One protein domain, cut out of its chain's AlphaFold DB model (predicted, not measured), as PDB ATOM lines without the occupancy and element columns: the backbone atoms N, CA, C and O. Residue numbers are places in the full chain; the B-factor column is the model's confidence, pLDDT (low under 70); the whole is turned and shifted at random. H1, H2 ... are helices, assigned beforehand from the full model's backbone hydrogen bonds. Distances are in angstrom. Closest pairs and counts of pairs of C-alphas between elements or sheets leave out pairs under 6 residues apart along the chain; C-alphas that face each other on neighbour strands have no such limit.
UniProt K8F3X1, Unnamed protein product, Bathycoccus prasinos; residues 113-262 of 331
ATOM      1  N   GLU A 113     252.820 214.865 266.101       41.97
ATOM      2  CA  GLU A 113     252.114 215.280 264.876       41.97
ATOM      3  C   GLU A 113     251.002 216.333 265.084       41.97
ATOM      4  O   GLU A 113     250.510 216.903 264.113       41.97
ATOM      5  N   LEU A 114     250.556 216.588 266.318       45.34
ATOM      6  CA  LEU A 114     249.460 217.515 266.629       45.34
ATOM      7  C   LEU A 114     249.933 218.949 266.897       45.34
ATOM      8  O   LEU A 114     249.138 219.871 266.722       45.34
ATOM      9  N   ASP A 115     251.197 219.148 267.278       43.56
ATOM     10  CA  ASP A 115     251.751 220.489 267.537       43.56
ATOM     11  C   ASP A 115     252.115 221.207 266.219       43.56
ATOM     12  O   ASP A 115     251.896 222.408 266.066       43.56
ATOM     13  N   ILE A 116     252.518 220.418 265.214       44.62
ATOM     14  CA  ILE A 116     252.681 220.797 263.796       44.62
ATOM     15  C   ILE A 116     251.386 221.435 263.249       44.62
ATOM     16  O   ILE A 116     251.398 222.439 262.549       44.62
ATOM     17  N   ILE A 117     250.218 220.909 263.630       46.06
ATOM     18  CA  ILE A 117     248.923 221.291 263.030       46.06
ATOM     19  C   ILE A 117     248.191 222.362 263.868       46.06
ATOM     20  O   ILE A 117     247.215 222.969 263.422       46.06
ATOM     21  N   GLY A 118     248.687 222.653 265.077       39.53
ATOM     22  CA  GLY A 118     248.220 223.761 265.916       39.53
ATOM     23  C   GLY A 118     248.639 225.143 265.398       39.53
ATOM     24  O   GLY A 118     247.967 226.138 265.692       39.53
ATOM     25  N   ARG A 119     249.705 225.226 264.590       43.66
ATOM     26  CA  ARG A 119     250.075 226.459 263.884       43.66
ATOM     27  C   ARG A 119     249.269 226.568 262.590       43.66
ATOM     28  O   ARG A 119     249.505 225.846 261.632       43.66
ATOM     29  N   THR A 120     248.337 227.526 262.542       45.50
ATOM     30  CA  THR A 120     247.508 227.809 261.352       45.50
ATOM     31  C   THR A 120     248.317 228.008 260.069       45.50
ATOM     32  O   THR A 120     247.813 227.693 259.004       45.50
ATOM     33  N   THR A 121     249.568 228.463 260.171       46.50
ATOM     34  CA  THR A 121     250.488 228.651 259.040       46.50
ATOM     35  C   THR A 121     250.935 227.339 258.389       46.50
ATOM     36  O   THR A 121     251.082 227.289 257.176       46.50
ATOM     37  N   GLU A 122     251.092 226.255 259.154       45.34
ATOM     38  CA  GLU A 122     251.498 224.943 258.614       45.34
ATOM     39  C   GLU A 122     250.325 224.224 257.926       45.34
ATOM     40  O   GLU A 122     250.520 223.392 257.040       45.34
ATOM     41  N   MET A 123     249.083 224.586 258.276       46.88
ATOM     42  CA  MET A 123     247.912 224.168 257.504       46.88
ATOM     43  C   MET A 123     247.854 224.843 256.131       46.88
ATOM     44  O   MET A 123     247.421 224.182 255.193       46.88
ATOM     45  N   ASP A 124     248.312 226.093 256.002       47.91
ATOM     46  CA  ASP A 124     248.365 226.805 254.717       47.91
ATOM     47  C   ASP A 124     249.455 226.218 253.792       47.91
ATOM     48  O   ASP A 124     249.214 226.031 252.602       47.91
ATOM     49  N   GLU A 125     250.608 225.813 254.337       46.94
ATOM     50  CA  GLU A 125     251.698 225.150 253.589       46.94
ATOM     51  C   GLU A 125     251.350 223.721 253.117       46.94
ATOM     52  O   GLU A 125     251.930 223.214 252.156       46.94
ATOM     53  N   CYS A 126     250.364 223.064 253.742       46.25
ATOM     54  CA  CYS A 126     249.857 221.758 253.303       46.25
ATOM     55  C   CYS A 126     248.929 221.830 252.073       46.25
ATOM     56  O   CYS A 126     248.557 220.781 251.526       46.25
ATOM     57  N   PHE A 127     248.536 223.029 251.632       52.50
ATOM     58  CA  PHE A 127     247.901 223.214 250.331       52.50
ATOM     59  C   PHE A 127     248.992 223.296 249.264       52.50
ATOM     60  O   PHE A 127     249.725 224.278 249.176       52.50
ATOM     61  N   LEU A 128     249.075 222.257 248.426       50.09
ATOM     62  CA  LEU A 128     249.849 222.317 247.185       50.09
ATOM     63  C   LEU A 128     249.490 223.594 246.402       50.09
ATOM     64  O   LEU A 128     248.316 223.984 246.399       50.09
ATOM     65  N   PRO A 129     250.452 224.217 245.697       50.59
ATOM     66  CA  PRO A 129     250.158 225.385 244.878       50.59
ATOM     67  C   PRO A 129     249.072 225.054 243.833       50.59
ATOM     68  O   PRO A 129     249.063 223.933 243.312       50.59
ATOM     69  N   PRO A 130     248.194 226.009 243.454       53.41
ATOM     70  CA  PRO A 130     247.057 225.767 242.543       53.41
ATOM     71  C   PRO A 130     247.413 225.174 241.164       53.41
ATOM     72  O   PRO A 130     246.561 224.629 240.460       53.41
ATOM     73  N   PHE A 131     248.690 225.258 240.790       46.12
ATOM     74  CA  PHE A 131     249.231 225.110 239.439       46.12
ATOM     75  C   PHE A 131     249.039 223.751 238.745       46.12
ATOM     76  O   PHE A 131     249.188 223.684 237.527       46.12
ATOM     77  N   ALA A 132     248.735 222.670 239.471       48.25
ATOM     78  CA  ALA A 132     248.622 221.333 238.871       48.25
ATOM     79  C   ALA A 132     247.194 220.959 238.432       48.25
ATOM     80  O   ALA A 132     247.027 220.212 237.470       48.25
ATOM     81  N   MET A 133     246.160 221.457 239.119       50.50
ATOM     82  CA  MET A 133     244.770 221.073 238.833       50.50
ATOM     83  C   MET A 133     244.087 222.012 237.835       50.50
ATOM     84  O   MET A 133     243.325 221.540 236.994       50.50
ATOM     85  N   GLU A 134     244.390 223.311 237.876       50.66
ATOM     86  CA  GLU A 134     243.795 224.317 236.985       50.66
ATOM     87  C   GLU A 134     243.974 223.953 235.498       50.66
ATOM     88  O   GLU A 134     243.011 223.980 234.731       50.66
ATOM     89  N   LYS A 135     245.169 223.474 235.124       48.97
ATOM     90  CA  LYS A 135     245.511 223.099 233.746       48.97
ATOM     91  C   LYS A 135     244.742 221.882 233.210       48.97
ATOM     92  O   LYS A 135     244.388 221.875 232.040       48.97
ATOM     93  N   MET A 136     244.444 220.874 234.039       51.53
ATOM     94  CA  MET A 136     243.644 219.717 233.593       51.53
ATOM     95  C   MET A 136     242.135 219.998 233.569       51.53
ATOM     96  O   MET A 136     241.374 219.204 233.022       51.53
ATOM     97  N   MET A 137     241.665 221.090 234.180       53.72
ATOM     98  CA  MET A 137     240.228 221.360 234.339       53.72
ATOM     99  C   MET A 137     239.704 222.506 233.473       53.72
ATOM    100  O   MET A 137     238.495 222.593 233.290       53.72
ATOM    101  N   SER A 138     240.573 223.333 232.883       54.47
ATOM    102  CA  SER A 138     240.180 224.240 231.792       54.47
ATOM    103  C   SER A 138     239.823 223.494 230.501       54.47
ATOM    104  O   SER A 138     239.024 223.987 229.713       54.47
ATOM    105  N   GLU A 139     240.407 222.312 230.288       53.00
ATOM    106  CA  GLU A 139     240.189 221.471 229.100       53.00
ATOM    107  C   GLU A 139     238.934 220.586 229.213       53.00
ATOM    108  O   GLU A 139     238.381 220.152 228.204       53.00
ATOM    109  N   ASN A 140     238.452 220.328 230.433       55.88
ATOM    110  CA  ASN A 140     237.297 219.468 230.673       55.88
ATOM    111  C   ASN A 140     236.005 220.290 230.770       55.88
ATOM    112  O   ASN A 140     235.780 221.020 231.737       55.88
ATOM    113  N   ALA A 141     235.128 220.118 229.777       60.72
ATOM    114  CA  ALA A 141     233.772 220.661 229.785       60.72
ATOM    115  C   ALA A 141     233.021 220.268 231.079       60.72
ATOM    116  O   ALA A 141     233.261 219.183 231.622       60.72
ATOM    117  N   PRO A 142     232.092 221.104 231.587       65.12
ATOM    118  CA  PRO A 142     231.333 220.765 232.788       65.12
ATOM    119  C   PRO A 142     230.620 219.421 232.616       65.12
ATOM    120  O   PRO A 142     230.133 219.121 231.529       65.12
ATOM    121  N   LEU A 143     230.487 218.627 233.688       64.69
ATOM    122  CA  LEU A 143     229.866 217.287 233.629       64.69
ATOM    123  C   LEU A 143     228.492 217.279 232.929       64.69
ATOM    124  O   LEU A 143     228.141 216.315 232.259       64.69
ATOM    125  N   ARG A 144     227.741 218.382 233.030       61.75
ATOM    126  CA  ARG A 144     226.479 218.618 232.308       61.75
ATOM    127  C   ARG A 144     226.606 218.517 230.788       61.75
ATOM    128  O   ARG A 144     225.674 218.075 230.129       61.75
ATOM    129  N   GLU A 145     227.732 218.949 230.232       65.06
ATOM    130  CA  GLU A 145     227.963 218.958 228.794       65.06
ATOM    131  C   GLU A 145     228.404 217.608 228.235       65.06
ATOM    132  O   GLU A 145     227.997 217.249 227.132       65.06
ATOM    133  N   VAL A 146     229.167 216.844 229.017       64.69
ATOM    134  CA  VAL A 146     229.505 215.445 228.708       64.69
ATOM    135  C   VAL A 146     228.261 214.549 228.815       64.69
ATOM    136  O   VAL A 146     228.142 213.550 228.112       64.69
ATOM    137  N   LEU A 147     227.294 214.932 229.657       65.56
ATOM    138  CA  LEU A 147     226.096 214.154 229.981       65.56
ATOM    139  C   LEU A 147     224.799 214.788 229.434       65.56
ATOM    140  O   LEU A 147     223.740 214.607 230.033       65.56
ATOM    141  N   LYS A 148     224.864 215.508 228.297       64.94
ATOM    142  CA  LYS A 148     223.725 216.241 227.683       64.94
ATOM    143  C   LYS A 148     222.451 215.394 227.521       64.94
ATOM    144  O   LYS A 148     221.359 215.911 227.742       64.94
ATOM    145  N   ASN A 149     222.586 214.095 227.222       71.19
ATOM    146  CA  ASN A 149     221.467 213.151 227.106       71.19
ATOM    147  C   ASN A 149     221.554 212.042 228.180       71.19
ATOM    148  O   ASN A 149     221.931 210.907 227.871       71.19
ATOM    149  N   PRO A 150     221.189 212.317 229.446       72.56
ATOM    150  CA  PRO A 150     221.397 211.371 230.545       72.56
ATOM    151  C   PRO A 150     220.526 210.112 230.435       72.56
ATOM    152  O   PRO A 150     220.931 209.042 230.875       72.56
ATOM    153  N   ILE A 151     219.344 210.223 229.817       73.94
ATOM    154  CA  ILE A 151     218.418 209.098 229.607       73.94
ATOM    155  C   ILE A 151     218.950 208.157 228.520       73.94
ATOM    156  O   ILE A 151     218.887 206.941 228.683       73.94
ATOM    157  N   ASP A 152     219.497 208.698 227.427       77.62
ATOM    158  CA  ASP A 152     220.107 207.882 226.373       77.62
ATOM    159  C   ASP A 152     221.349 207.160 226.891       77.62
ATOM    160  O   ASP A 152     221.501 205.971 226.632       77.62
ATOM    161  N   LEU A 153     222.190 207.837 227.679       77.44
ATOM    162  CA  LEU A 153     223.342 207.217 228.333       77.44
ATOM    163  C   LEU A 153     222.899 206.063 229.256       77.44
ATOM    164  O   LEU A 153     223.386 204.936 229.144       77.44
ATOM    165  N   TRP A 154     221.903 206.315 230.114       76.69
ATOM    166  CA  TRP A 154     221.343 205.310 231.021       76.69
ATOM    167  C   TRP A 154     220.786 204.083 230.285       76.69
ATOM    168  O   TRP A 154     221.061 202.953 230.688       76.69
ATOM    169  N   ARG A 155     220.048 204.287 229.182       77.00
ATOM    170  CA  ARG A 155     219.377 203.209 228.430       77.00
ATOM    171  C   ARG A 155     220.226 202.517 227.357       77.00
ATOM    172  O   ARG A 155     219.914 201.375 227.022       77.00
ATOM    173  N   LYS A 156     221.220 203.187 226.761       77.62
ATOM    174  CA  LYS A 156     221.909 202.707 225.541       77.62
ATOM    175  C   LYS A 156     223.390 202.392 225.728       77.62
ATOM    176  O   LYS A 156     223.887 201.536 225.005       77.62
ATOM    177  N   THR A 157     224.098 203.061 226.644       77.00
ATOM    178  CA  THR A 157     225.560 202.883 226.791       77.00
ATOM    179  C   THR A 157     225.968 202.142 228.060       77.00
ATOM    180  O   THR A 157     227.030 201.534 228.080       77.00
ATOM    181  N   LEU A 158     225.155 202.196 229.117       78.88
ATOM    182  CA  LEU A 158     225.382 201.436 230.349       78.88
ATOM    183  C   LEU A 158     224.891 199.991 230.197       78.88
ATOM    184  O   LEU A 158     223.767 199.776 229.726       78.88
ATOM    185  N   THR A 159     225.715 199.026 230.620       83.69
ATOM    186  CA  THR A 159     225.326 197.608 230.712       83.69
ATOM    187  C   THR A 159     224.342 197.393 231.866       83.69
ATOM    188  O   THR A 159     224.220 198.244 232.750       83.69
ATOM    189  N   GLU A 160     223.622 196.267 231.896       80.44
ATOM    190  CA  GLU A 160     222.686 196.010 233.005       80.44
ATOM    191  C   GLU A 160     223.421 195.796 234.342       80.44
ATOM    192  O   GLU A 160     222.948 196.247 235.384       80.44
ATOM    193  N   GLU A 161     224.629 195.225 234.312       83.12
ATOM    194  CA  GLU A 161     225.501 195.079 235.487       83.12
ATOM    195  C   GLU A 161     225.907 196.449 236.064       83.12
ATOM    196  O   GLU A 161     225.815 196.672 237.278       83.12
ATOM    197  N   ASP A 162     226.270 197.403 235.198       84.94
ATOM    198  CA  ASP A 162     226.576 198.779 235.608       84.94
ATOM    199  C   ASP A 162     225.333 199.500 236.144       84.94
ATOM    200  O   ASP A 162     225.410 200.198 237.160       84.94
ATOM    201  N   ARG A 163     224.165 199.321 235.508       82.19
ATOM    202  CA  ARG A 163     222.892 199.886 235.996       82.19
ATOM    203  C   ARG A 163     222.555 199.357 237.374       82.19
ATOM    204  O   ARG A 163     222.178 200.145 238.235       82.19
ATOM    205  N   GLU A 164     222.707 198.061 237.616       81.88
ATOM    206  CA  GLU A 164     222.533 197.485 238.945       81.88
ATOM    207  C   GLU A 164     223.517 198.060 239.968       81.88
ATOM    208  O   GLU A 164     223.131 198.320 241.112       81.88
ATOM    209  N   MET A 165     224.785 198.249 239.589       84.94
ATOM    210  CA  MET A 165     225.789 198.848 240.470       84.94
ATOM    211  C   MET A 165     225.440 200.303 240.807       84.94
ATOM    212  O   MET A 165     225.496 200.694 241.972       84.94
ATOM    213  N   LEU A 166     224.991 201.086 239.825       84.25
ATOM    214  CA  LEU A 166     224.539 202.462 240.033       84.25
ATOM    215  C   LEU A 166     223.232 202.516 240.845       84.25
ATOM    216  O   LEU A 166     223.155 203.291 241.798       84.25
ATOM    217  N   LYS A 167     222.252 201.638 240.575       83.06
ATOM    218  CA  LYS A 167     221.018 201.456 241.376       83.06
ATOM    219  C   LYS A 167     221.332 201.160 242.856       83.06
ATOM    220  O   LYS A 167     220.592 201.609 243.727       83.06
ATOM    221  N   LYS A 168     222.431 200.451 243.169       85.50
ATOM    222  CA  LYS A 168     222.902 200.190 244.552       85.50
ATOM    223  C   LYS A 168     223.474 201.437 245.255       85.50
ATOM    224  O   LYS A 168     223.506 201.454 246.481       85.50
ATOM    225  N   MET A 169     223.899 202.461 244.507       83.56
ATOM    226  CA  MET A 169     224.430 203.729 245.040       83.56
ATOM    227  C   MET A 169     223.360 204.822 245.215       83.56
ATOM    228  O   MET A 169     223.638 205.856 245.828       83.56
ATOM    229  N   LEU A 170     222.151 204.615 244.683       84.06
ATOM    230  CA  LEU A 170     220.999 205.489 244.912       84.06
ATOM    231  C   LEU A 170     220.344 205.221 246.287       84.06
ATOM    232  O   LEU A 170     220.495 204.130 246.841       84.06
ATOM    233  N   PRO A 171     219.583 206.187 246.844       83.62
ATOM    234  CA  PRO A 171     218.806 205.978 248.064       83.62
ATOM    235  C   PRO A 171     217.829 204.802 247.943       83.62
ATOM    236  O   PRO A 171     217.149 204.656 246.925       83.62
ATOM    237  N   GLU A 172     217.687 204.009 249.010       74.44
ATOM    238  CA  GLU A 172     216.815 202.821 249.045       74.44
ATOM    239  C   GLU A 172     215.358 203.134 248.668       74.44
ATOM    240  O   GLU A 172     214.718 202.347 247.976       74.44
ATOM    241  N   THR A 173     214.868 204.328 249.019       70.62
ATOM    242  CA  THR A 173     213.536 204.842 248.653       70.62
ATOM    243  C   THR A 173     213.297 204.960 247.148       70.62
ATOM    244  O   THR A 173     212.152 205.029 246.720       70.62
ATOM    245  N   THR A 174     214.361 204.999 246.344       67.25
ATOM    246  CA  THR A 174     214.302 205.119 244.878       67.25
ATOM    247  C   THR A 174     214.665 203.824 244.159       67.25
ATOM    248  O   THR A 174     214.484 203.733 242.953       67.25
ATOM    249  N   ARG A 175     215.163 202.811 244.880       68.00
ATOM    250  CA  ARG A 175     215.779 201.607 244.302       68.00
ATOM    251  C   ARG A 175     214.775 200.570 243.778       68.00
ATOM    252  O   ARG A 175     215.159 199.725 242.975       68.00
ATOM    253  N   ASN A 176     213.524 200.631 244.230       69.31
ATOM    254  CA  ASN A 176     212.499 199.623 243.932       69.31
ATOM    255  C   ASN A 176     211.707 199.910 242.644       69.31
ATOM    256  O   ASN A 176     211.186 198.978 242.041       69.31
ATOM    257  N   ASP A 177     211.646 201.174 242.211       75.75
ATOM    258  CA  ASP A 177     210.847 201.617 241.065       75.75
ATOM    259  C   ASP A 177     211.763 202.099 239.933       75.75
ATOM    260  O   ASP A 177     212.361 203.172 240.021       75.75
ATOM    261  N   GLU A 178     211.851 201.357 238.827       74.19
ATOM    262  CA  GLU A 178     212.747 201.723 237.712       74.19
ATOM    263  C   GLU A 178     212.410 203.093 237.107       74.19
ATOM    264  O   GLU A 178     213.301 203.903 236.854       74.19
ATOM    265  N   ASN A 179     211.116 203.405 236.992       75.56
ATOM    266  CA  ASN A 179     210.634 204.719 236.562       75.56
ATOM    267  C   ASN A 179     211.099 205.849 237.503       75.56
ATOM    268  O   ASN A 179     211.327 206.976 237.060       75.56
ATOM    269  N   LEU A 180     211.242 205.577 238.805       77.38
ATOM    270  CA  LEU A 180     211.719 206.557 239.780       77.38
ATOM    271  C   LEU A 180     213.239 206.727 239.690       77.38
ATOM    272  O   LEU A 180     213.707 207.864 239.707       77.38
ATOM    273  N   VAL A 181     213.995 205.636 239.505       79.69
ATOM    274  CA  VAL A 181     215.442 205.685 239.212       79.69
ATOM    275  C   VAL A 181     215.711 206.555 237.986       79.69
ATOM    276  O   VAL A 181     216.520 207.477 238.052       79.69
ATOM    277  N   GLU A 182     215.010 206.312 236.880       78.69
ATOM    278  CA  GLU A 182     215.200 207.054 235.629       78.69
ATOM    279  C   GLU A 182     214.848 208.539 235.763       78.69
ATOM    280  O   GLU A 182     215.577 209.394 235.249       78.69
ATOM    281  N   ASN A 183     213.776 208.865 236.491       80.88
ATOM    282  CA  ASN A 183     213.418 210.249 236.794       80.88
ATOM    283  C   ASN A 183     214.466 210.928 237.691       80.88
ATOM    284  O   ASN A 183     214.852 212.061 237.416       80.88
ATOM    285  N   VAL A 184     214.995 210.240 238.708       82.38
ATOM    286  CA  VAL A 184     216.062 210.767 239.579       82.38
ATOM    287  C   VAL A 184     217.368 210.972 238.807       82.38
ATOM    288  O   VAL A 184     218.008 212.009 238.969       82.38
ATOM    289  N   VAL A 185     217.743 210.043 237.923       80.81
ATOM    290  CA  VAL A 185     218.913 210.162 237.034       80.81
ATOM    291  C   VAL A 185     218.746 211.337 236.063       80.81
ATOM    292  O   VAL A 185     219.651 212.164 235.925       80.81
ATOM    293  N   LYS A 186     217.571 211.472 235.438       81.00
ATOM    294  CA  LYS A 186     217.231 212.625 234.592       81.00
ATOM    295  C   LYS A 186     217.349 213.936 235.371       81.00
ATOM    296  O   LYS A 186     217.960 214.885 234.882       81.00
ATOM    297  N   ASP A 187     216.802 213.993 236.576       82.62
ATOM    298  CA  ASP A 187     216.751 215.200 237.403       82.62
ATOM    299  C   ASP A 187     218.129 215.592 237.964       82.62
ATOM    300  O   ASP A 187     218.458 216.781 238.033       82.62
ATOM    301  N   LEU A 188     218.971 214.597 238.264       81.75
ATOM    302  CA  LEU A 188     220.365 214.770 238.667       81.75
ATOM    303  C   LEU A 188     221.181 215.491 237.589       81.75
ATOM    304  O   LEU A 188     221.877 216.456 237.903       81.75
ATOM    305  N   PHE A 189     221.071 215.065 236.328       76.00
ATOM    306  CA  PHE A 189     221.889 215.604 235.235       76.00
ATOM    307  C   PHE A 189     221.267 216.812 234.518       76.00
ATOM    308  O   PHE A 189     221.998 217.704 234.086       76.00
ATOM    309  N   THR A 190     219.932 216.923 234.470       76.25
ATOM    310  CA  THR A 190     219.262 218.153 233.989       76.25
ATOM    311  C   THR A 190     219.463 219.336 234.931       76.25
ATOM    312  O   THR A 190     219.393 220.482 234.493       76.25
ATOM    313  N   GLY A 191     219.831 219.102 236.194       72.69
ATOM    314  CA  GLY A 191     220.284 220.164 237.090       72.69
ATOM    315  C   GLY A 191     219.318 220.580 238.175       72.69
ATOM    316  O   GLY A 191     219.489 221.669 238.717       72.69
ATOM    317  N   LYS A 192     218.309 219.764 238.482       79.69
ATOM    318  CA  LYS A 192     217.371 220.101 239.551       79.69
ATOM    319  C   LYS A 192     218.091 220.124 240.902       79.69
ATOM    320  O   LYS A 192     219.058 219.392 241.127       79.69
ATOM    321  N   THR A 193     217.620 220.980 241.798       81.56
ATOM    322  CA  THR A 193     218.083 221.065 243.186       81.56
ATOM    323  C   THR A 193     217.524 219.905 244.004       81.56
ATOM    324  O   THR A 193     216.320 219.659 243.958       81.56
ATOM    325  N   PHE A 194     218.375 219.227 244.777       81.94
ATOM    326  CA  PHE A 194     217.959 218.139 245.672       81.94
ATOM    327  C   PHE A 194     217.993 218.615 247.128       81.94
ATOM    328  O   PHE A 194     216.971 218.979 247.701       81.94
ATOM    329  N   HIS A 195     219.189 218.678 247.714       76.25
ATOM    330  CA  HIS A 195     219.417 219.218 249.051       76.25
ATOM    331  C   HIS A 195     220.337 220.429 248.938       76.25
ATOM    332  O   HIS A 195     221.553 220.265 248.787       76.25
ATOM    333  N   PHE A 196     219.723 221.613 249.010       77.69
ATOM    334  CA  PHE A 196     220.294 222.951 248.800       77.69
ATOM    335  C   PHE A 196     220.802 223.207 247.370       77.69
ATOM    336  O   PHE A 196     220.356 224.164 246.749       77.69
ATOM    337  N   ASP A 197     221.600 222.296 246.813       80.62
ATOM    338  CA  ASP A 197     222.183 222.393 245.470       80.62
ATOM    339  C   ASP A 197     221.866 221.157 244.610       80.62
ATOM    340  O   ASP A 197     221.320 220.146 245.081       80.62
ATOM    341  N   ASN A 198     222.269 221.199 243.337       83.81
ATOM    342  CA  ASN A 198     222.384 220.002 242.513       83.81
ATOM    343  C   ASN A 198     223.638 219.179 242.918       83.81
ATOM    344  O   ASN A 198     224.742 219.729 242.990       83.81
ATOM    345  N   PRO A 199     223.527 217.854 243.165       85.12
ATOM    346  CA  PRO A 199     224.666 217.042 243.597       85.12
ATOM    347  C   PRO A 199     225.801 216.941 242.570       85.12
ATOM    348  O   PRO A 199     226.962 216.895 242.978       85.12
ATOM    349  N   ALA A 200     225.493 216.910 241.268       81.06
ATOM    350  CA  ALA A 200     226.492 216.808 240.208       81.06
ATOM    351  C   ALA A 200     227.291 218.113 240.066       81.06
ATOM    352  O   ALA A 200     228.516 218.066 239.965       81.06
ATOM    353  N   GLU A 201     226.637 219.276 240.166       80.94
ATOM    354  CA  GLU A 201     227.332 220.572 240.226       80.94
ATOM    355  C   GLU A 201     228.176 220.722 241.486       80.94
ATOM    356  O   GLU A 201     229.314 221.175 241.408       80.94
ATOM    357  N   ARG A 202     227.670 220.290 242.646       83.94
ATOM    358  CA  ARG A 202     228.453 220.317 243.886       83.94
ATOM    359  C   ARG A 202     229.703 219.441 243.784       83.94
ATOM    360  O   ARG A 202     230.765 219.852 244.238       83.94
ATOM    361  N   VAL A 203     229.602 218.250 243.188       82.75
ATOM    362  CA  VAL A 203     230.771 217.388 242.938       82.75
ATOM    363  C   VAL A 203     231.719 218.028 241.922       82.75
ATOM    364  O   VAL A 203     232.924 218.020 242.156       82.75
ATOM    365  N   TRP A 204     231.199 218.635 240.852       79.88
ATOM    366  CA  TRP A 204     232.004 219.366 239.871       79.88
ATOM    367  C   TRP A 204     232.782 220.522 240.507       79.88
ATOM    368  O   TRP A 204     233.995 220.610 240.336       79.88
ATOM    369  N   ASN A 205     232.123 221.351 241.317       81.19
ATOM    370  CA  ASN A 205     232.758 222.461 242.026       81.19
ATOM    371  C   ASN A 205     233.797 221.958 243.042       81.19
ATOM    372  O   ASN A 205     234.913 222.459 243.052       81.19
ATOM    373  N   GLN A 206     233.519 220.882 243.789       80.06
ATOM    374  CA  GLN A 206     234.511 220.247 244.677       80.06
ATOM    375  C   GLN A 206     235.733 219.675 243.943       80.06
ATOM    376  O   GLN A 206     236.815 219.589 244.524       80.06
ATOM    377  N   ILE A 207     235.570 219.228 242.697       80.00
ATOM    378  CA  ILE A 207     236.691 218.804 241.851       80.00
ATOM    379  C   ILE A 207     237.469 220.045 241.393       80.00
ATOM    380  O   ILE A 207     238.682 220.088 241.590       80.00
ATOM    381  N   ARG A 208     236.777 221.091 240.914       74.81
ATOM    382  CA  ARG A 208     237.373 222.381 240.514       74.81
ATOM    383  C   ARG A 208     238.153 223.080 241.630       74.81
ATOM    384  O   ARG A 208     239.206 223.645 241.370       74.81
ATOM    385  N   GLU A 209     237.655 223.016 242.859       73.81
ATOM    386  CA  GLU A 209     238.270 223.585 244.066       73.81
ATOM    387  C   GLU A 209     239.429 222.733 244.619       73.81
ATOM    388  O   GLU A 209     240.055 223.106 245.609       73.81
ATOM    389  N   GLY A 210     239.704 221.560 244.038       74.38
ATOM    390  CA  GLY A 210     240.731 220.645 244.540       74.38
ATOM    391  C   GLY A 210     240.372 219.936 245.851       74.38
ATOM    392  O   GLY A 210     241.209 219.225 246.409       74.38
ATOM    393  N   GLU A 211     239.126 220.033 246.332       73.31
ATOM    394  CA  GLU A 211     238.678 219.392 247.581       73.31
ATOM    395  C   GLU A 211     238.812 217.852 247.537       73.31
ATOM    396  O   GLU A 211     238.936 217.181 248.570       73.31
ATOM    397  N   ARG A 212     238.834 217.270 246.333       74.94
ATOM    398  CA  ARG A 212     239.056 215.832 246.113       74.94
ATOM    399  C   ARG A 212     240.531 215.409 246.084       74.94
ATOM    400  O   ARG A 212     240.791 214.208 246.047       74.94
ATOM    401  N   HIS A 213     241.488 216.336 246.171       78.75
ATOM    402  CA  HIS A 213     242.914 216.004 246.219       78.75
ATOM    403  C   HIS A 213     243.275 215.256 247.524       78.75
ATOM    404  O   HIS A 213     242.823 215.664 248.598       78.75
ATOM    405  N   PRO A 214     244.116 214.198 247.506       79.50
ATOM    406  CA  PRO A 214     244.438 213.415 248.706       79.50
ATOM    407  C   PRO A 214     245.017 214.240 249.871       79.50
ATOM    408  O   PRO A 214     244.651 213.992 251.023       79.50
ATOM    409  N   HIS A 215     245.849 215.255 249.603       75.19
ATOM    410  CA  HIS A 215     246.341 216.169 250.649       75.19
ATOM    411  C   HIS A 215     245.217 217.012 251.270       75.19
ATOM    412  O   HIS A 215     245.093 217.039 252.495       75.19
ATOM    413  N   PHE A 216     244.335 217.604 250.454       74.62
ATOM    414  CA  PHE A 216     243.165 218.343 250.941       74.62
ATOM    415  C   PHE A 216     242.246 217.431 251.765       74.62
ATOM    416  O   PHE A 216     241.814 217.787 252.862       74.62
ATOM    417  N   ALA A 217     241.997 216.206 251.292       77.25
ATOM    418  CA  ALA A 217     241.201 215.216 252.009       77.25
ATOM    419  C   ALA A 217     241.826 214.829 253.366       77.25
ATOM    420  O   ALA A 217     241.097 214.691 254.354       77.25
ATOM    421  N   ARG A 218     243.161 214.699 253.453       79.00
ATOM    422  CA  ARG A 218     243.885 214.481 254.722       79.00
ATOM    423  C   ARG A 218     243.722 215.685 255.657       79.00
ATOM    424  O   ARG A 218     243.274 215.494 256.789       79.00
ATOM    425  N   ALA A 219     243.988 216.901 255.182       77.50
ATOM    426  CA  ALA A 219     243.840 218.131 255.964       77.50
ATOM    427  C   ALA A 219     242.398 218.318 256.479       77.50
ATOM    428  O   ALA A 219     242.179 218.544 257.670       77.50
ATOM    429  N   LYS A 220     241.387 218.106 255.622       81.81
ATOM    430  CA  LYS A 220     239.958 218.175 255.979       81.81
ATOM    431  C   LYS A 220     239.566 217.151 257.052       81.81
ATOM    432  O   LYS A 220     238.772 217.486 257.932       81.81
ATOM    433  N   ARG A 221     240.112 215.926 257.019       84.38
ATOM    434  CA  ARG A 221     239.900 214.920 258.083       84.38
ATOM    435  C   ARG A 221     240.504 215.377 259.410       84.38
ATOM    436  O   ARG A 221     239.800 215.364 260.417       84.38
ATOM    437  N   ILE A 222     241.762 215.823 259.404       84.56
ATOM    438  CA  ILE A 222     242.456 216.261 260.624       84.56
ATOM    439  C   ILE A 222     241.753 217.479 261.235       84.56
ATOM    440  O   ILE A 222     241.424 217.462 262.420       84.56
ATOM    441  N   ARG A 223     241.404 218.487 260.423       83.50
ATOM    442  CA  ARG A 223     240.634 219.664 260.858       83.50
ATOM    443  C   ARG A 223     239.308 219.279 261.521       83.50
ATOM    444  O   ARG A 223     238.978 219.836 262.565       83.50
ATOM    445  N   LYS A 224     238.555 218.329 260.949       86.19
ATOM    446  CA  LYS A 224     237.294 217.838 261.541       86.19
ATOM    447  C   LYS A 224     237.510 217.171 262.900       86.19
ATOM    448  O   LYS A 224     236.741 217.423 263.824       86.19
ATOM    449  N   GLU A 225     238.547 216.352 263.035       84.19
ATOM    450  CA  GLU A 225     238.846 215.659 264.291       84.19
ATOM    451  C   GLU A 225     239.358 216.625 265.377       84.19
ATOM    452  O   GLU A 225     238.918 216.552 266.526       84.19
ATOM    453  N   LEU A 226     240.190 217.607 265.015       84.62
ATOM    454  CA  LEU A 226     240.588 218.700 265.912       84.62
ATOM    455  C   LEU A 226     239.382 219.547 266.348       84.62
ATOM    456  O   LEU A 226     239.238 219.841 267.534       84.62
ATOM    457  N   GLN A 227     238.475 219.886 265.425       85.19
ATOM    458  CA  GLN A 227     237.235 220.599 265.745       85.19
ATOM    459  C   GLN A 227     236.348 219.788 266.703       85.19
ATOM    460  O   GLN A 227     235.819 220.350 267.662       85.19
ATOM    461  N   LYS A 228     236.229 218.470 266.496       88.38
ATOM    462  CA  LYS A 228     235.503 217.560 267.391       88.38
ATOM    463  C   LYS A 228     236.119 217.547 268.795       88.38
ATOM    464  O   LYS A 228     235.399 217.761 269.769       88.38
ATOM    465  N   ARG A 229     237.442 217.394 268.921       87.50
ATOM    466  CA  ARG A 229     238.145 217.435 270.222       87.50
ATOM    467  C   ARG A 229     237.991 218.784 270.924       87.50
ATOM    468  O   ARG A 229     237.630 218.821 272.097       87.50
ATOM    469  N   ASN A 230     238.163 219.887 270.197       86.69
ATOM    470  CA  ASN A 230     237.946 221.234 270.724       86.69
ATOM    471  C   ASN A 230     236.487 221.443 271.179       86.69
ATOM    472  O   ASN A 230     236.248 222.070 272.207       86.69
ATOM    473  N   SER A 231     235.500 220.857 270.485       89.38
ATOM    474  CA  SER A 231     234.095 220.928 270.911       89.38
ATOM    475  C   SER A 231     233.856 220.261 272.276       89.38
ATOM    476  O   SER A 231     233.192 220.854 273.126       89.38
ATOM    477  N   PHE A 232     234.479 219.105 272.544       91.06
ATOM    478  CA  PHE A 232     234.408 218.442 273.853       91.06
ATOM    479  C   PHE A 232     235.141 219.221 274.951       91.06
ATOM    480  O   PHE A 232     234.608 219.372 276.049       91.06
ATOM    481  N   LEU A 233     236.325 219.771 274.661       91.19
ATOM    482  CA  LEU A 233     237.060 220.621 275.608       91.19
ATOM    483  C   LEU A 233     236.291 221.912 275.929       91.19
ATOM    484  O   LEU A 233     236.225 222.320 277.088       91.19
ATOM    485  N   SER A 234     235.650 222.527 274.930       88.81
ATOM    486  CA  SER A 234     234.774 223.686 275.126       88.81
ATOM    487  C   SER A 234     233.530 223.341 275.947       88.81
ATOM    488  O   SER A 234     233.117 224.156 276.770       88.81
ATOM    489  N   LEU A 235     232.949 222.149 275.763       93.44
ATOM    490  CA  LEU A 235     231.815 221.686 276.564       93.44
ATOM    491  C   LEU A 235     232.221 221.453 278.024       93.44
ATOM    492  O   LEU A 235     231.569 221.988 278.917       93.44
ATOM    493  N   ARG A 236     233.342 220.758 278.269       91.50
ATOM    494  CA  ARG A 236     233.904 220.591 279.617       91.50
ATOM    495  C   ARG A 236     234.142 221.943 280.287       91.50
ATOM    496  O   ARG A 236     233.626 222.171 281.371       91.50
ATOM    497  N   LYS A 237     234.807 222.876 279.598       91.69
ATOM    498  CA  LYS A 237     235.043 224.234 280.109       91.69
ATOM    499  C   LYS A 237     233.747 224.974 280.456       91.69
ATOM    500  O   LYS A 237     233.727 225.706 281.436       91.69
ATOM    501  N   LYS A 238     232.666 224.792 279.688       92.56
ATOM    502  CA  LYS A 238     231.347 225.361 280.020       92.56
ATOM    503  C   LYS A 238     230.741 224.725 281.272       92.56
ATOM    504  O   LYS A 238     230.155 225.448 282.067       92.56
ATOM    505  N   HIS A 239     230.881 223.413 281.462       95.00
ATOM    506  CA  HIS A 239     230.426 222.743 282.685       95.00
ATOM    507  C   HIS A 239     231.238 223.202 283.903       95.00
ATOM    508  O   HIS A 239     230.643 223.596 284.903       95.00
ATOM    509  N   ASP A 240     232.568 223.256 283.784       94.06
ATOM    510  CA  ASP A 240     233.461 223.775 284.825       94.06
ATOM    511  C   ASP A 240     233.098 225.240 285.169       94.06
ATOM    512  O   ASP A 240     232.941 225.581 286.338       94.06
ATOM    513  N   GLU A 241     232.839 226.095 284.165       92.38
ATOM    514  CA  GLU A 241     232.361 227.476 284.365       92.38
ATOM    515  C   GLU A 241     230.996 227.557 285.077       92.38
ATOM    516  O   GLU A 241     230.775 228.490 285.851       92.38
ATOM    517  N   VAL A 242     230.075 226.613 284.838       93.75
ATOM    518  CA  VAL A 242     228.779 226.541 285.541       93.75
ATOM    519  C   VAL A 242     228.971 226.126 287.001       93.75
ATOM    520  O   VAL A 242     228.404 226.775 287.879       93.75
ATOM    521  N   VAL A 243     229.798 225.116 287.279       95.50
ATOM    522  CA  VAL A 243     230.112 224.686 288.654       95.50
ATOM    523  C   VAL A 243     230.799 225.814 289.431       95.50
ATOM    524  O   VAL A 243     230.365 226.144 290.535       95.50
ATOM    525  N   ASP A 244     231.782 226.487 288.826       92.75
ATOM    526  CA  ASP A 244     232.438 227.674 289.393       92.75
ATOM    527  C   ASP A 244     231.445 228.811 289.679       92.75
ATOM    528  O   ASP A 244     231.573 229.507 290.688       92.75
ATOM    529  N   ASN A 245     230.459 229.036 288.802       91.62
ATOM    530  CA  ASN A 245     229.416 230.039 289.033       91.62
ATOM    531  C   ASN A 245     228.543 229.669 290.241       91.62
ATOM    532  O   ASN A 245     228.271 230.537 291.068       91.62
ATOM    533  N   LEU A 246     228.130 228.404 290.364       92.06
ATOM    534  CA  LEU A 246     227.301 227.929 291.477       92.06
ATOM    535  C   LEU A 246     228.049 227.985 292.818       92.06
ATOM    536  O   LEU A 246     227.481 228.435 293.812       92.06
ATOM    537  N   ASP A 247     229.330 227.612 292.850       92.00
ATOM    538  CA  ASP A 247     230.170 227.739 294.048       92.00
ATOM    539  C   ASP A 247     230.431 229.212 294.423       92.00
ATOM    540  O   ASP A 247     230.349 229.576 295.598       92.00
ATOM    541  N   GLN A 248     230.658 230.095 293.443       89.56
ATOM    542  CA  GLN A 248     230.768 231.541 293.685       89.56
ATOM    543  C   GLN A 248     229.460 232.123 294.237       89.56
ATOM    544  O   GLN A 248     229.491 232.862 295.221       89.56
ATOM    545  N   MET A 249     228.314 231.743 293.669       88.31
ATOM    546  CA  MET A 249     226.989 232.141 294.150       88.31
ATOM    547  C   MET A 249     226.748 231.650 295.587       88.31
ATOM    548  O   MET A 249     226.386 232.447 296.452       88.31
ATOM    549  N   ARG A 250     227.068 230.380 295.886       89.44
ATOM    550  CA  ARG A 250     227.022 229.819 297.247       89.44
ATOM    551  C   ARG A 250     227.905 230.607 298.217       89.44
ATOM    552  O   ARG A 250     227.439 230.973 299.290       89.44
ATOM    553  N   LYS A 251     229.158 230.902 297.856       88.94
ATOM    554  CA  LYS A 251     230.099 231.670 298.698       88.94
ATOM    555  C   LYS A 251     229.612 233.091 298.992       88.94
ATOM    556  O   LYS A 251     229.810 233.573 300.105       88.94
ATOM    557  N   LEU A 252     228.980 233.748 298.020       87.06
ATOM    558  CA  LEU A 252     228.394 235.079 298.200       87.06
ATOM    559  C   LEU A 252     227.180 235.039 299.134       87.06
ATOM    560  O   LEU A 252     227.074 235.886 300.015       87.06
ATOM    561  N   TRP A 253     226.307 234.038 298.999       86.06
ATOM    562  CA  TRP A 253     225.137 233.892 299.872       86.06
ATOM    563  C   TRP A 253     225.519 233.477 301.300       86.06
ATOM    564  O   TRP A 253     224.984 234.040 302.247       86.06
ATOM    565  N   MET A 254     226.502 232.585 301.475       84.06
ATOM    566  CA  MET A 254     227.019 232.208 302.802       84.06
ATOM    567  C   MET A 254     227.635 233.390 303.566       84.06
ATOM    568  O   MET A 254     227.556 233.429 304.788       84.06
ATOM    569  N   ARG A 255     228.234 234.367 302.867       82.56
ATOM    570  CA  ARG A 255     228.770 235.596 303.489       82.56
ATOM    571  C   ARG A 255     227.669 236.498 304.059       82.56
ATOM    572  O   ARG A 255     227.944 237.301 304.941       82.56
ATOM    573  N   LEU A 256     226.460 236.397 303.516       76.38
ATOM    574  CA  LEU A 256     225.361 237.331 303.743       76.38
ATOM    575  C   LEU A 256     224.441 236.916 304.907       76.38
ATOM    576  O   LEU A 256     223.608 237.709 305.331       76.38
ATOM    577  N   GLY A 257     224.598 235.691 305.423       71.06
ATOM    578  CA  GLY A 257     223.746 235.123 306.468       71.06
ATOM    579  C   GLY A 257     222.399 234.601 305.949       71.06
ATOM    580  O   GLY A 257     221.972 234.895 304.828       71.06
ATOM    581  N   GLU A 258     221.720 233.792 306.764       69.81
ATOM    582  CA  GLU A 258     220.415 233.226 306.394       69.81
ATOM    583  C   GLU A 258     219.301 234.277 306.333       69.81
ATOM    584  O   GLU A 258     218.426 234.167 305.476       69.81
ATOM    585  N   GLU A 259     219.388 235.329 307.150       68.56
ATOM    586  CA  GLU A 259     218.364 236.373 307.300       68.56
ATOM    587  C   GLU A 259     218.115 237.200 306.026       68.56
ATOM    588  O   GLU A 259     217.030 237.752 305.841       68.56
ATOM    589  N   VAL A 260     219.091 237.282 305.113       75.88
ATOM    590  CA  VAL A 260     218.962 238.134 303.926       75.88
ATOM    591  C   VAL A 260     218.183 237.448 302.805       75.88
ATOM    592  O   VAL A 260     218.584 236.409 302.270       75.88
ATOM    593  N   GLY A 261     217.079 238.081 302.406       80.06
ATOM    594  CA  GLY A 261     216.119 237.552 301.443       80.06
ATOM    595  C   GLY A 261     216.643 237.386 300.008       80.06
ATOM    596  O   GLY A 261     217.551 238.075 299.534       80.06
ATOM    597  N   MET A 262     215.985 236.498 299.254       82.25
ATOM    598  CA  MET A 262     216.351 236.125 297.875       82.25
ATOM    599  C   MET A 262     216.485 237.300 296.886       82.25
ATOM    600  O   MET A 262     217.224 237.194 295.907       82.25
TER     601      MET A 262
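AT A GLANCE: This is residues 113 to 262 of the 331 residues of the protein "Unnamed protein product" of Bathycoccus prasinos (UniProt K8F3X1). What stands out first? One long helix, H10, makes an arm, its residues 227 to 252 sticking out alone, and beyond its first end is a small, loose head of short helices, H4 to H9, in which H5, H6 and H7 lie round H8. H1 to H3 are strung out in a thin line past the first turns of H10 and on to H9. What is it built of? The printed part has 150 residues with ten named helices, H1 to H10 in order along the chain, and no named strand; the class is all helix. The whole is extended, with a radius of gyration of the C-alphas of 27.0 A, and spans 88 by 43 by 24 A, H10 making much of the length.

HOW THE PARTS SIT: What is beside H10, residues 214 to 256? H1, residues 113 to 118, is near it, with 8 pairs of C-alphas within 10 A. H2, residues 120 to 125, is close but not clearly touching, at a shallow tilt of 1 degrees, opposite ways; the closest C-alphas, Met 123 and Ala 219, are 7.4 A apart. What meets H9, residues 199 to 208? H9 and H10 are apart, but H9 only just touches H4, residues 143 to 146, with 3 pairs of C-alphas within 8 A, the closest Leu 143 and Trp 204 at 6.9 A. H3, residues 134 to 137, is close but not clearly touching H9, the closest C-alphas being Met 137 and Arg 208 at 6.9 A. What does H8, residues 178 to 190, touch? With residues 188 to 189 alone it only just touches H9, by 3 pairs of C-alphas within 8 A, the closest Leu 188 and Ala 200 at 6.6 A. It touches H5, residues 150 to 157, at a steep tilt of 62 degrees, opposite ways, the closest C-alphas being Pro 150 and Lys 186 at 5.9 A. With residues 180 to 184 alone it touches H7, residues 172 to 175, only at the corner, Thr 174 and Val 181 having the closest C-alphas at 5.8 A. How do H6, residues 160 to 169, and the backbones stand? H6 is close but not clearly touching H8, about perpendicular at 75 degrees, with the C-alphas of Lys 167 and Val 181 closest at 7.3 A. In H2, H5, H6, H8 and H9 every O i to N i+4 pair is within hydrogen-bond range, against 1 of 2 in H1 and 38 of 39 in H10; H3, H4 and H7 are too short for such a pair.

IN THESE COORDINATES: Where does H10 run? From C-alpha 214 at (244.438, 213.415, 248.706) to C-alpha 256 at (225.361, 237.331, 303.743), 63.0 A. How long are the others? H8 measures 18.1 A, H6 14.4 A, H9 14.1 A and H5 10.2 A. H1, which begins at C-alpha 113 at (252.114, 215.280, 264.876), measures 9.4 A and H2 9.2 A.

THE WHOLE: How large is it? The two C-alphas farthest apart, Lys 156 and Glu 259, are 88.5 A apart. Is it continuous? The printed part has no cut, and no link is long. Where is confidence low? The mean pLDDT of the printed part is 74.5, and residues 113 to 148, 174 to 176 and 258 to 259 are under 70.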